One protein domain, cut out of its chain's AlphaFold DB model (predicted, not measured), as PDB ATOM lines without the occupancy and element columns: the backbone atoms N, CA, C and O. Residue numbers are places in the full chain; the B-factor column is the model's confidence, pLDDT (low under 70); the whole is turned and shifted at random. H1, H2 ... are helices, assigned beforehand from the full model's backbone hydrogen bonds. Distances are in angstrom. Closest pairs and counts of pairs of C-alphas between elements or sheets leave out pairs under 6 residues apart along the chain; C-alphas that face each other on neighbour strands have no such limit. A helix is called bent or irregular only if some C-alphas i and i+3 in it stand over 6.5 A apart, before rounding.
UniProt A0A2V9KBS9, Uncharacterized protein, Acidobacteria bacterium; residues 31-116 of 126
ATOM      1  N   TRP A  31      22.513 -24.166 -25.482       69.06
ATOM      2  CA  TRP A  31      21.393 -24.620 -26.317       69.06
ATOM      3  C   TRP A  31      21.535 -26.047 -26.867       69.06
ATOM      4  O   TRP A  31      20.551 -26.775 -26.947       69.06
ATOM      5  N   ALA A  32      22.752 -26.481 -27.203       68.06
ATOM      6  CA  ALA A  32      22.994 -27.837 -27.693       68.06
ATOM      7  C   ALA A  32      22.686 -28.920 -26.638       68.06
ATOM      8  O   ALA A  32      22.164 -29.983 -26.974       68.06
ATOM      9  N   ALA A  33      22.967 -28.645 -25.357       68.38
ATOM     10  CA  ALA A  33      22.640 -29.557 -24.261       68.38
ATOM     11  C   ALA A  33      21.121 -29.651 -24.052       68.38
ATOM     12  O   ALA A  33      20.607 -30.738 -23.806       68.38
ATOM     13  N   LEU A  34      20.405 -28.534 -24.230       73.62
ATOM     14  CA  LEU A  34      18.942 -28.483 -24.172       73.62
ATOM     15  C   LEU A  34      18.310 -29.364 -25.238       73.62
ATOM     16  O   LEU A  34      17.485 -30.211 -24.913       73.62
ATOM     17  N   TRP A  35      18.736 -29.204 -26.488       71.38
ATOM     18  CA  TRP A  35      18.224 -30.005 -27.594       71.38
ATOM     19  C   TRP A  35      18.528 -31.492 -27.418       71.38
ATOM     20  O   TRP A  35      17.639 -32.317 -27.607       71.38
ATOM     21  N   ARG A  36      19.744 -31.854 -26.987       69.25
ATOM     22  CA  ARG A  36      20.089 -33.256 -26.697       69.25
ATOM     23  C   ARG A  36      19.220 -33.851 -25.593       69.25
ATOM     24  O   ARG A  36      18.706 -34.954 -25.761       69.25
ATOM     25  N   LEU A  37      19.037 -33.125 -24.492       72.81
ATOM     26  CA  LEU A  37      18.256 -33.597 -23.353       72.81
ATOM     27  C   LEU A  37      16.762 -33.687 -23.698       72.81
ATOM     28  O   LEU A  37      16.124 -34.686 -23.380       72.81
ATOM     29  N   ALA A  38      16.222 -32.695 -24.410       75.94
ATOM     30  CA  ALA A  38      14.840 -32.694 -24.884       75.94
ATOM     31  C   ALA A  38      14.569 -33.864 -25.836       75.94
ATOM     32  O   ALA A  38      13.567 -34.557 -25.671       75.94
ATOM     33  N   SER A  39      15.480 -34.132 -26.776       70.19
ATOM     34  CA  SER A  39      15.374 -35.277 -27.685       70.19
ATOM     35  C   SER A  39      15.440 -36.612 -26.944       70.19
ATOM     36  O   SER A  39      14.679 -37.519 -27.265       70.19
ATOM     37  N   LEU A  40      16.300 -36.739 -25.928       69.62
ATOM     38  CA  LEU A  40      16.436 -37.971 -25.148       69.62
ATOM     39  C   LEU A  40      15.194 -38.233 -24.282       69.62
ATOM     40  O   LEU A  40      14.654 -39.338 -24.300       69.62
ATOM     41  N   ILE A  41      14.686 -37.203 -23.597       73.06
ATOM     42  CA  ILE A  41      13.431 -37.275 -22.834       73.06
ATOM     43  C   ILE A  41      12.259 -37.592 -23.774       73.06
ATOM     44  O   ILE A  41      11.460 -38.480 -23.480       73.06
ATOM     45  N   GLY A  42      12.190 -36.922 -24.926       68.62
ATOM     46  CA  GLY A  42      11.165 -37.158 -25.939       68.62
ATOM     47  C   GLY A  42      11.176 -38.594 -26.455       68.62
ATOM     48  O   GLY A  42      10.127 -39.233 -26.498       68.62
ATOM     49  N   LEU A  43      12.353 -39.139 -26.771       68.62
ATOM     50  CA  LEU A  43      12.504 -40.515 -27.247       68.62
ATOM     51  C   LEU A  43      12.050 -41.537 -26.200       68.62
ATOM     52  O   LEU A  43      11.283 -42.441 -26.523       68.62
ATOM     53  N   VAL A  44      12.451 -41.372 -24.935       68.31
ATOM     54  CA  VAL A  44      12.000 -42.243 -23.835       68.31
ATOM     55  C   VAL A  44      10.476 -42.188 -23.679       68.31
ATOM     56  O   VAL A  44       9.828 -43.227 -23.547       68.31
ATOM     57  N   ARG A  45       9.885 -40.991 -23.755       74.69
ATOM     58  CA  ARG A  45       8.436 -40.794 -23.612       74.69
ATOM     59  C   ARG A  45       7.631 -41.369 -24.775       74.69
ATOM     60  O   ARG A  45       6.593 -41.988 -24.547       74.69
ATOM     61  N   ILE A  46       8.113 -41.217 -26.007       70.06
ATOM     62  CA  ILE A  46       7.501 -41.822 -27.197       70.06
ATOM     63  C   ILE A  46       7.606 -43.352 -27.126       70.06
ATOM     64  O   ILE A  46       6.622 -44.042 -27.383       70.06
ATOM     65  N   SER A  47       8.745 -43.899 -26.702       65.06
ATOM     66  CA  SER A  47       8.891 -45.347 -26.498       65.06
ATOM     67  C   SER A  47       7.927 -45.873 -25.430       65.06
ATOM     68  O   SER A  47       7.261 -46.881 -25.654       65.06
ATOM     69  N   ALA A  48       7.769 -45.166 -24.306       67.12
ATOM     70  CA  ALA A  48       6.803 -45.526 -23.265       67.12
ATOM     71  C   ALA A  48       5.347 -45.474 -23.769       67.12
ATOM     72  O   ALA A  48       4.548 -46.357 -23.447       67.12
ATOM     73  N   LEU A  49       5.005 -44.485 -24.605       70.38
ATOM     74  CA  LEU A  49       3.702 -44.395 -25.271       70.38
ATOM     75  C   LEU A  49       3.440 -45.640 -26.131       70.38
ATOM     76  O   LEU A  49       2.369 -46.242 -26.022       70.38
ATOM     77  N   LEU A  50       4.413 -46.022 -26.967       68.81
ATOM     78  CA  LEU A  50       4.315 -47.159 -27.884       68.81
ATOM     79  C   LEU A  50       4.209 -48.492 -27.137       68.81
ATOM     80  O   LEU A  50       3.345 -49.302 -27.467       68.81
ATOM     81  N   ILE A  51       5.027 -48.692 -26.100       65.88
ATOM     82  CA  ILE A  51       4.976 -49.887 -25.245       65.88
ATOM     83  C   ILE A  51       3.620 -49.977 -24.540       65.88
ATOM     84  O   ILE A  51       2.984 -51.029 -24.565       65.88
ATOM     85  N   GLY A  52       3.128 -48.870 -23.973       66.06
ATOM     86  CA  GLY A  52       1.804 -48.837 -23.353       66.06
ATOM     87  C   GLY A  52       0.688 -49.156 -24.353       66.06
ATOM     88  O   GLY A  52      -0.206 -49.937 -24.048       66.06
ATOM     89  N   GLN A  53       0.757 -48.620 -25.576       67.81
ATOM     90  CA  GLN A  53      -0.197 -48.931 -26.648       67.81
ATOM     91  C   GLN A  53      -0.157 -50.405 -27.075       67.81
ATOM     92  O   GLN A  53      -1.210 -51.008 -27.277       67.81
ATOM     93  N   ALA A  54       1.031 -51.003 -27.176       67.38
ATOM     94  CA  ALA A  54       1.178 -52.428 -27.462       67.38
ATOM     95  C   ALA A  54       0.580 -53.295 -26.341       67.38
ATOM     96  O   ALA A  54      -0.159 -54.235 -26.622       67.38
ATOM     97  N   ALA A  55       0.813 -52.927 -25.078       65.31
ATOM     98  CA  ALA A  55       0.235 -53.604 -23.918       65.31
ATOM     99  C   ALA A  55      -1.304 -53.513 -23.879       65.31
ATOM    100  O   ALA A  55      -1.967 -54.454 -23.452       65.31
ATOM    101  N   TYR A  56      -1.888 -52.419 -24.382       65.69
ATOM    102  CA  TYR A  56      -3.341 -52.245 -24.470       65.69
ATOM    103  C   TYR A  56      -4.035 -53.124 -25.516       65.69
ATOM    104  O   TYR A  56      -5.243 -53.335 -25.402       65.69
ATOM    105  N   ARG A  57      -3.307 -53.637 -26.518       65.56
ATOM    106  CA  ARG A  57      -3.871 -54.506 -27.569       65.56
ATOM    107  C   ARG A  57      -4.164 -55.928 -27.093       65.56
ATOM    108  O   ARG A  57      -4.921 -56.629 -27.756       65.56
ATOM    109  N   HIS A  58      -3.599 -56.341 -25.961       63.50
ATOM    110  CA  HIS A  58      -3.828 -57.660 -25.384       63.50
ATOM    111  C   HIS A  58      -4.691 -57.533 -24.118       63.50
ATOM    112  O   HIS A  58      -4.225 -56.969 -23.125       63.50
ATOM    113  N   PRO A  59      -5.942 -58.031 -24.114       59.03
ATOM    114  CA  PRO A  59      -6.739 -58.095 -22.895       59.03
ATOM    115  C   PRO A  59      -6.088 -59.103 -21.938       59.03
ATOM    116  O   PRO A  59      -6.039 -60.298 -22.217       59.03
ATOM    117  N   GLY A  60      -5.518 -58.613 -20.838       70.75
ATOM    118  CA  GLY A  60      -4.789 -59.444 -19.883       70.75
ATOM    119  C   GLY A  60      -4.053 -58.631 -18.814       70.75
ATOM    120  O   GLY A  60      -4.081 -57.400 -18.833       70.75
ATOM    121  N   PRO A  61      -3.346 -59.297 -17.886       68.50
ATOM    122  CA  PRO A  61      -2.661 -58.641 -16.767       68.50
ATOM    123  C   PRO A  61      -1.569 -57.650 -17.206       68.50
ATOM    124  O   PRO A  61      -1.225 -56.753 -16.442       68.50
ATOM    125  N   ALA A  62      -1.075 -57.746 -18.446       61.72
ATOM    126  CA  ALA A  62      -0.136 -56.796 -19.051       61.72
ATOM    127  C   ALA A  62      -0.725 -55.384 -19.273       61.72
ATOM    128  O   ALA A  62       0.019 -54.418 -19.451       61.72
ATOM    129  N   GLN A  63      -2.048 -55.230 -19.207       64.69
ATOM    130  CA  GLN A  63      -2.728 -53.946 -19.379       64.69
ATOM    131  C   GLN A  63      -2.508 -52.999 -18.183       64.69
ATOM    132  O   GLN A  63      -2.391 -51.786 -18.361       64.69
ATOM    133  N   VAL A  64      -2.386 -53.550 -16.969       67.75
ATOM    134  CA  VAL A  64      -2.136 -52.800 -15.724       67.75
ATOM    135  C   VAL A  64      -0.766 -52.103 -15.725       67.75
ATOM    136  O   VAL A  64      -0.735 -50.885 -15.528       67.75
ATOM    137  N   PRO A  65       0.366 -52.790 -15.994       63.28
ATOM    138  CA  PRO A  65       1.660 -52.123 -16.082       63.28
ATOM    139  C   PRO A  65       1.724 -51.147 -17.263       63.28
ATOM    140  O   PRO A  65       2.312 -50.080 -17.121       63.28
ATOM    141  N   GLY A  66       1.062 -51.437 -18.392       65.88
ATOM    142  CA  GLY A  66       0.952 -50.496 -19.514       65.88
ATOM    143  C   GLY A  66       0.219 -49.198 -19.148       65.88
ATOM    144  O   GLY A  66       0.648 -48.110 -19.539       65.88
ATOM    145  N   TYR A  67      -0.848 -49.291 -18.349       66.81
ATOM    146  CA  TYR A  67      -1.573 -48.126 -17.841       66.81
ATOM    147  C   TYR A  67      -0.761 -47.325 -16.822       66.81
ATOM    148  O   TYR A  67      -0.706 -46.099 -16.921       66.81
ATOM    149  N   LEU A  68      -0.102 -47.999 -15.875       69.56
ATOM    150  CA  LEU A  68       0.762 -47.349 -14.885       69.56
ATOM    151  C   LEU A  68       1.936 -46.630 -15.550       69.56
ATOM    152  O   LEU A  68       2.221 -45.486 -15.203       69.56
ATOM    153  N   LEU A  69       2.560 -47.251 -16.553       67.75
ATOM    154  CA  LEU A  69       3.637 -46.645 -17.334       67.75
ATOM    155  C   LEU A  69       3.170 -45.362 -18.041       67.75
ATOM    156  O   LEU A  69       3.887 -44.365 -18.042       67.75
ATOM    157  N   GLN A  70       1.954 -45.356 -18.600       67.38
ATOM    158  CA  GLN A  70       1.381 -44.161 -19.229       67.38
ATOM    159  C   GLN A  70       0.972 -43.092 -18.208       67.38
ATOM    160  O   GLN A  70       1.205 -41.915 -18.449       67.38
ATOM    161  N   MET A  71       0.388 -43.466 -17.071       68.62
ATOM    162  CA  MET A  71      -0.023 -42.514 -16.031       68.62
ATOM    163  C   MET A  71       1.177 -41.849 -15.343       68.62
ATOM    164  O   MET A  71       1.171 -40.635 -15.151       68.62
ATOM    165  N   LEU A  72       2.211 -42.625 -15.004       66.56
ATOM    166  CA  LEU A  72       3.398 -42.132 -14.298       66.56
ATOM    167  C   LEU A  72       4.411 -41.484 -15.241       66.56
ATOM    168  O   LEU A  72       4.983 -40.447 -14.915       66.56
ATOM    169  N   GLY A  73       4.644 -42.084 -16.409       61.91
ATOM    170  CA  GLY A  73       5.633 -41.586 -17.366       61.91
ATOM    171  C   GLY A  73       5.119 -40.445 -18.241       61.91
ATOM    172  O   GLY A  73       5.915 -39.690 -18.800       61.91
ATOM    173  N   LEU A  74       3.796 -40.332 -18.410       70.06
ATOM    174  CA  LEU A  74       3.166 -39.456 -19.398       70.06
ATOM    175  C   LEU A  74       1.880 -38.822 -18.822       70.06
ATOM    176  O   LEU A  74       0.815 -38.952 -19.428       70.06
ATOM    177  N   PRO A  75       1.933 -38.109 -17.680       67.94
ATOM    178  CA  PRO A  75       0.735 -37.524 -17.066       67.94
ATOM    179  C   PRO A  75      -0.008 -36.578 -18.023       67.94
ATOM    180  O   PRO A  75      -1.232 -36.455 -17.973       67.94
ATOM    181  N   GLU A  76       0.708 -35.960 -18.967       72.25
ATOM    182  CA  GLU A  76       0.117 -35.039 -19.934       72.25
ATOM    183  C   GLU A  76      -0.782 -35.738 -20.976       72.25
ATOM    184  O   GLU A  76      -1.625 -35.093 -21.597       72.25
ATOM    185  N   ILE A  77      -0.683 -37.066 -21.138       71.62
ATOM    186  CA  ILE A  77      -1.575 -37.845 -22.019       71.62
ATOM    187  C   ILE A  77      -3.034 -37.766 -21.582       71.62
ATOM    188  O   ILE A  77      -3.933 -37.942 -22.412       71.62
ATOM    189  N   VAL A  78      -3.293 -37.478 -20.305       69.06
ATOM    190  CA  VAL A  78      -4.653 -37.318 -19.786       69.06
ATOM    191  C   VAL A  78      -5.373 -36.158 -20.485       69.06
ATOM    192  O   VAL A  78      -6.552 -36.302 -20.806       69.06
ATOM    193  N   PHE A  79      -4.666 -35.078 -20.846       69.50
ATOM    194  CA  PHE A  79      -5.241 -33.950 -21.598       69.50
ATOM    195  C   PHE A  79      -5.713 -34.338 -23.001       69.50
ATOM    196  O   PHE A  79      -6.588 -33.695 -23.573       69.50
ATOM    197  N   VAL A  80      -5.154 -35.416 -23.548       71.12
ATOM    198  CA  VAL A  80      -5.446 -35.912 -24.894       71.12
ATOM    199  C   VAL A  80      -6.376 -37.124 -24.874       71.12
ATOM    200  O   VAL A  80      -6.695 -37.694 -25.917       71.12
ATOM    201  N   ARG A  81      -6.838 -37.540 -23.687       72.56
ATOM    202  CA  ARG A  81      -7.692 -38.720 -23.504       72.56
ATOM    203  C   ARG A  81      -9.003 -38.621 -24.286       72.56
ATOM    204  O   ARG A  81      -9.483 -39.643 -24.767       72.56
ATOM    205  N   SER A  82      -9.546 -37.416 -24.451       71.94
ATOM    206  CA  SER A  82     -10.777 -37.158 -25.212       71.94
ATOM    207  C   SER A  82     -10.652 -37.484 -26.704       71.94
ATOM    208  O   SER A  82     -11.641 -37.844 -27.330       71.94
ATOM    209  N   ALA A  83      -9.441 -37.441 -27.269       71.06
ATOM    210  CA  ALA A  83      -9.200 -37.744 -28.678       71.06
ATOM    211  C   ALA A  83      -9.039 -39.249 -28.971       71.06
ATOM    212  O   ALA A  83      -8.878 -39.616 -30.131       71.06
ATOM    213  N   ARG A  84      -9.085 -40.131 -27.954       70.31
ATOM    214  CA  ARG A  84      -8.838 -41.585 -28.101       70.31
ATOM    215  C   ARG A  84      -9.744 -42.280 -29.123       70.31
ATOM    216  O   ARG A  84      -9.344 -43.307 -29.659       70.31
ATOM    217  N   PHE A  85     -10.928 -41.732 -29.389       73.88
ATOM    218  CA  PHE A  85     -11.880 -42.274 -30.362       73.88
ATOM    219  C   PHE A  85     -11.399 -42.139 -31.819       73.88
ATOM    220  O   PHE A  85     -11.867 -42.868 -32.686       73.88
ATOM    221  N   GLU A  86     -10.427 -41.262 -32.089       80.56
ATOM    222  CA  GLU A  86      -9.823 -41.071 -33.409       80.56
ATOM    223  C   GLU A  86      -8.306 -41.339 -33.339       80.56
ATOM    224  O   GLU A  86      -7.524 -40.432 -33.032       80.56
ATOM    225  N   PRO A  87      -7.843 -42.564 -33.664       73.94
ATOM    226  CA  PRO A  87      -6.472 -43.013 -33.397       73.94
ATOM    227  C   PRO A  87      -5.393 -42.111 -34.003       73.94
ATOM    228  O   PRO A  87      -4.374 -41.839 -33.372       73.94
ATOM    229  N   ARG A  88      -5.628 -41.609 -35.224       75.81
ATOM    230  CA  ARG A  88      -4.694 -40.709 -35.920       75.81
ATOM    231  C   ARG A  88      -4.571 -39.361 -35.209       75.81
ATOM    232  O   ARG A  88      -3.461 -38.889 -34.989       75.81
ATOM    233  N   ARG A  89      -5.696 -38.753 -34.822       75.50
ATOM    234  CA  ARG A  89      -5.708 -37.466 -34.108       75.50
ATOM    235  C   ARG A  89      -5.140 -37.612 -32.704       75.50
ATOM    236  O   ARG A  89      -4.352 -36.769 -32.291       75.50
ATOM    237  N   TRP A  90      -5.459 -38.705 -32.015       79.12
ATOM    238  CA  TRP A  90      -4.865 -39.034 -30.725       79.12
ATOM    239  C   TRP A  90      -3.342 -39.171 -30.811       79.12
ATOM    240  O   TRP A  90      -2.644 -38.556 -30.015       79.12
ATOM    241  N   ALA A  91      -2.820 -39.907 -31.797       74.31
ATOM    242  CA  ALA A  91      -1.382 -40.101 -31.965       74.31
ATOM    243  C   ALA A  91      -0.645 -38.784 -32.249       74.31
ATOM    244  O   ALA A  91       0.400 -38.531 -31.647       74.31
ATOM    245  N   VAL A  92      -1.202 -37.923 -33.112       80.44
ATOM    246  CA  VAL A  92      -0.628 -36.600 -33.406       80.44
ATOM    247  C   VAL A  92      -0.633 -35.732 -32.152       80.44
ATOM    248  O   VAL A  92       0.417 -35.246 -31.745       80.44
ATOM    249  N   LEU A  93      -1.784 -35.589 -31.494       79.75
ATOM    250  CA  LEU A  93      -1.907 -34.741 -30.310       79.75
ATOM    251  C   LEU A  93      -1.056 -35.253 -29.136       79.75
ATOM    252  O   LEU A  93      -0.414 -34.452 -28.462       79.75
ATOM    253  N   ALA A  94      -1.004 -36.569 -28.914       75.62
ATOM    254  CA  ALA A  94      -0.156 -37.178 -27.892       75.62
ATOM    255  C   ALA A  94       1.324 -36.925 -28.189       75.62
ATOM    256  O   ALA A  94       2.051 -36.477 -27.309       75.62
ATOM    257  N   SER A  95       1.762 -37.123 -29.436       75.19
ATOM    258  CA  SER A  95       3.146 -36.850 -29.846       75.19
ATOM    259  C   SER A  95       3.515 -35.378 -29.665       75.19
ATOM    260  O   SER A  95       4.582 -35.073 -29.139       75.19
ATOM    261  N   THR A  96       2.621 -34.457 -30.038       78.94
ATOM    262  CA  THR A  96       2.832 -33.016 -29.857       78.94
ATOM    263  C   THR A  96       2.946 -32.654 -28.380       78.94
ATOM    264  O   THR A  96       3.915 -32.015 -27.985       78.94
ATOM    265  N   VAL A  97       2.005 -33.096 -27.544       81.50
ATOM    266  CA  VAL A  97       2.028 -32.818 -26.100       81.50
ATOM    267  C   VAL A  97       3.291 -33.384 -25.448       81.50
ATOM    268  O   VAL A  97       3.911 -32.695 -24.641       81.50
ATOM    269  N   LEU A  98       3.718 -34.587 -25.838       77.31
ATOM    270  CA  LEU A  98       4.934 -35.209 -25.319       77.31
ATOM    271  C   LEU A  98       6.211 -34.498 -25.761       77.31
ATOM    272  O   LEU A  98       7.118 -34.330 -24.947       77.31
ATOM    273  N   ALA A  99       6.305 -34.060 -27.016       75.75
ATOM    274  CA  ALA A  99       7.456 -33.292 -27.487       75.75
ATOM    275  C   ALA A  99       7.584 -31.969 -26.716       75.75
ATOM    276  O   ALA A  99       8.666 -31.606 -26.251       75.75
ATOM    277  N   LEU A 100       6.455 -31.289 -26.517       75.56
ATOM    278  CA  LEU A 100       6.385 -30.021 -25.802       75.56
ATOM    279  C   LEU A 100       6.736 -30.180 -24.319       75.56
ATOM    280  O   LEU A 100       7.581 -29.445 -23.809       75.56
ATOM    281  N   SER A 101       6.152 -31.168 -23.634       78.69
ATOM    282  CA  SER A 101       6.465 -31.425 -22.226       78.69
ATOM    283  C   SER A 101       7.924 -31.844 -22.043       78.69
ATOM    284  O   SER A 101       8.578 -31.385 -21.109       78.69
ATOM    285  N   SER A 102       8.481 -32.629 -22.969       79.38
ATOM    286  CA  SER A 102       9.896 -33.029 -22.947       79.38
ATOM    287  C   SER A 102      10.840 -31.836 -23.050       79.38
ATOM    288  O   SER A 102      11.843 -31.786 -22.339       79.38
ATOM    289  N   PHE A 103      10.505 -30.852 -23.886       78.81
ATOM    290  CA  PHE A 103      11.282 -29.622 -23.997       78.81
ATOM    291  C   PHE A 103      11.225 -28.792 -22.707       78.81
ATOM    292  O   PHE A 103      12.257 -28.319 -22.232       78.81
ATOM    293  N   VAL A 104      10.040 -28.667 -22.098       80.19
ATOM    294  CA  VAL A 104       9.866 -27.972 -20.811       80.19
ATOM    295  C   VAL A 104      10.659 -28.664 -19.698       80.19
ATOM    296  O   VAL A 104      11.386 -27.998 -18.962       80.19
ATOM    297  N   TRP A 105      10.590 -29.994 -19.611       77.19
ATOM    298  CA  TRP A 105      11.366 -30.781 -18.649       77.19
ATOM    299  C   TRP A 105      12.874 -30.629 -18.857       77.19
ATOM    300  O   TRP A 105      13.603 -30.400 -17.893       77.19
ATOM    301  N   ALA A 106      13.349 -30.688 -20.102       78.75
ATOM    302  CA  ALA A 106      14.759 -30.471 -20.413       78.75
ATOM    303  C   ALA A 106      15.227 -29.065 -20.012       78.75
ATOM    304  O   ALA A 106      16.312 -28.901 -19.453       78.75
ATOM    305  N   ALA A 107      14.398 -28.050 -20.260       75.50
ATOM    306  CA  ALA A 107      14.708 -26.678 -19.897       75.50
ATOM    307  C   ALA A 107      14.748 -26.469 -18.383       75.50
ATOM    308  O   ALA A 107      15.671 -25.820 -17.893       75.50
ATOM    309  N   LEU A 108      13.805 -27.059 -17.642       77.50
ATOM    310  CA  LEU A 108      13.806 -27.055 -16.180       77.50
ATOM    311  C   LEU A 108      15.054 -27.738 -15.622       77.50
ATOM    312  O   LEU A 108      15.719 -27.170 -14.762       77.50
ATOM    313  N   LEU A 109      15.420 -28.913 -16.140       78.00
ATOM    314  CA  LEU A 109      16.611 -29.639 -15.696       78.00
ATOM    315  C   LEU A 109      17.891 -28.843 -15.942       78.00
ATOM    316  O   LEU A 109      18.730 -28.752 -15.053       78.00
ATOM    317  N   ILE A 110      18.035 -28.218 -17.112       73.88
ATOM    318  CA  ILE A 110      19.192 -27.361 -17.402       73.88
ATOM    319  C   ILE A 110      19.185 -26.104 -16.539       73.88
ATOM    320  O   ILE A 110      20.241 -25.663 -16.089       73.88
ATOM    321  N   TRP A 111      18.016 -25.524 -16.287       75.12
ATOM    322  CA  TRP A 111      17.887 -24.380 -15.396       75.12
ATOM    323  C   TRP A 111      18.324 -24.732 -13.968       75.12
ATOM    324  O   TRP A 111      19.150 -24.019 -13.402       75.12
ATOM    325  N   VAL A 112      17.859 -25.862 -13.426       76.38
ATOM    326  CA  VAL A 112      18.286 -26.382 -12.119       76.38
ATOM    327  C   VAL A 112      19.782 -26.712 -12.127       76.38
ATOM    328  O   VAL A 112      20.508 -26.263 -11.247       76.38
ATOM    329  N   ALA A 113      20.279 -27.422 -13.141       73.19
ATOM    330  CA  ALA A 113      21.689 -27.803 -13.244       73.19
ATOM    331  C   ALA A 113      22.629 -26.591 -13.331       73.19
ATOM    332  O   ALA A 113      23.739 -26.631 -12.809       73.19
ATOM    333  N   ASN A 114      22.187 -25.498 -13.955       70.56
ATOM    334  CA  ASN A 114      22.934 -24.241 -13.984       70.56
ATOM    335  C   ASN A 114      22.832 -23.453 -12.660       70.56
ATOM    336  O   ASN A 114      23.632 -22.548 -12.439       70.56
ATOM    337  N   ARG A 115      21.868 -23.768 -11.780       71.38
ATOM    338  CA  ARG A 115      21.702 -23.158 -10.446       71.38
ATOM    339  C   ARG A 115      22.424 -23.926  -9.340       71.38
ATOM    340  O   ARG A 115      22.849 -23.305  -8.370       71.38
ATOM    341  N   ILE A 116      22.581 -25.242  -9.476       72.06
ATOM    342  CA  ILE A 116      23.334 -26.077  -8.532       72.06
ATOM    343  C   ILE A 116      24.833 -25.869  -8.797       72.06
ATOM    344  O   ILE A 116      25.487 -26.623  -9.514       72.06
TER     345      ILE A 116
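Overview. This is residues 31 to 116 of the 126 residues of an uncharacterized protein of Acidobacteria bacterium (UniProt A0A2V9KBS9). Two long helices, H4 and H1, cross as a narrow X, and at one end of it H2 folds back along H1 and H3 along H4. The 86 printed residues, all helix in class, hold four named helices, H1 to H4 along the chain, and no named strand. The whole is only just compact, close to loose (radius of gyration of the C-alphas 14.4 A), and elongated, 46 by 26 by 17 A.

Arrangement. H4, residues 87 to 115, touches H1, residues 31 to 56, opposite ways at a steep tilt of 40 degrees; their closest C-alphas, of Ala 38 and Phe 103, are 4.8 A apart. H1, with residues 45 to 56 alone, forms a helical hairpin with H2, residues 63 to 73, at 19 degrees; closest C-alphas Gly 52 and Gly 66, 4.3 A. H4, with residues 89 to 101 alone, forms another with H3, residues 75 to 85, at 9 degrees; closest C-alphas Ala 83 and Trp 90, 5.0 A. H2 and H3 only just touch, with 3 pairs of C-alphas within 8 A, only at the corner. Every O i to N i+4 pair is within hydrogen-bond range in H1, H2 and H4; in irregular H3, where C-alphas 79 and 82 are 7.3 A apart, 1 of 7 is, beside 6 of 8 O i to N i+3 pairs.

Along the chain. H4 runs 41.4 A, to C-alpha 115 at (21.702, -23.158, -10.446). H1 runs 37.1 A from C-alpha 31 at (21.393, -24.620, -26.317); H3 measures 18.9 A and H2 15.1 A.

Size, cuts and confidence. The C-alphas farthest apart, of Pro 59 and Arg 115, are 46.7 A apart. The printed part has no cut, and no link is long. Mean pLDDT of the printed part is 71.5, with 36 residues under 70, among them 50 to 59 and 61 to 73.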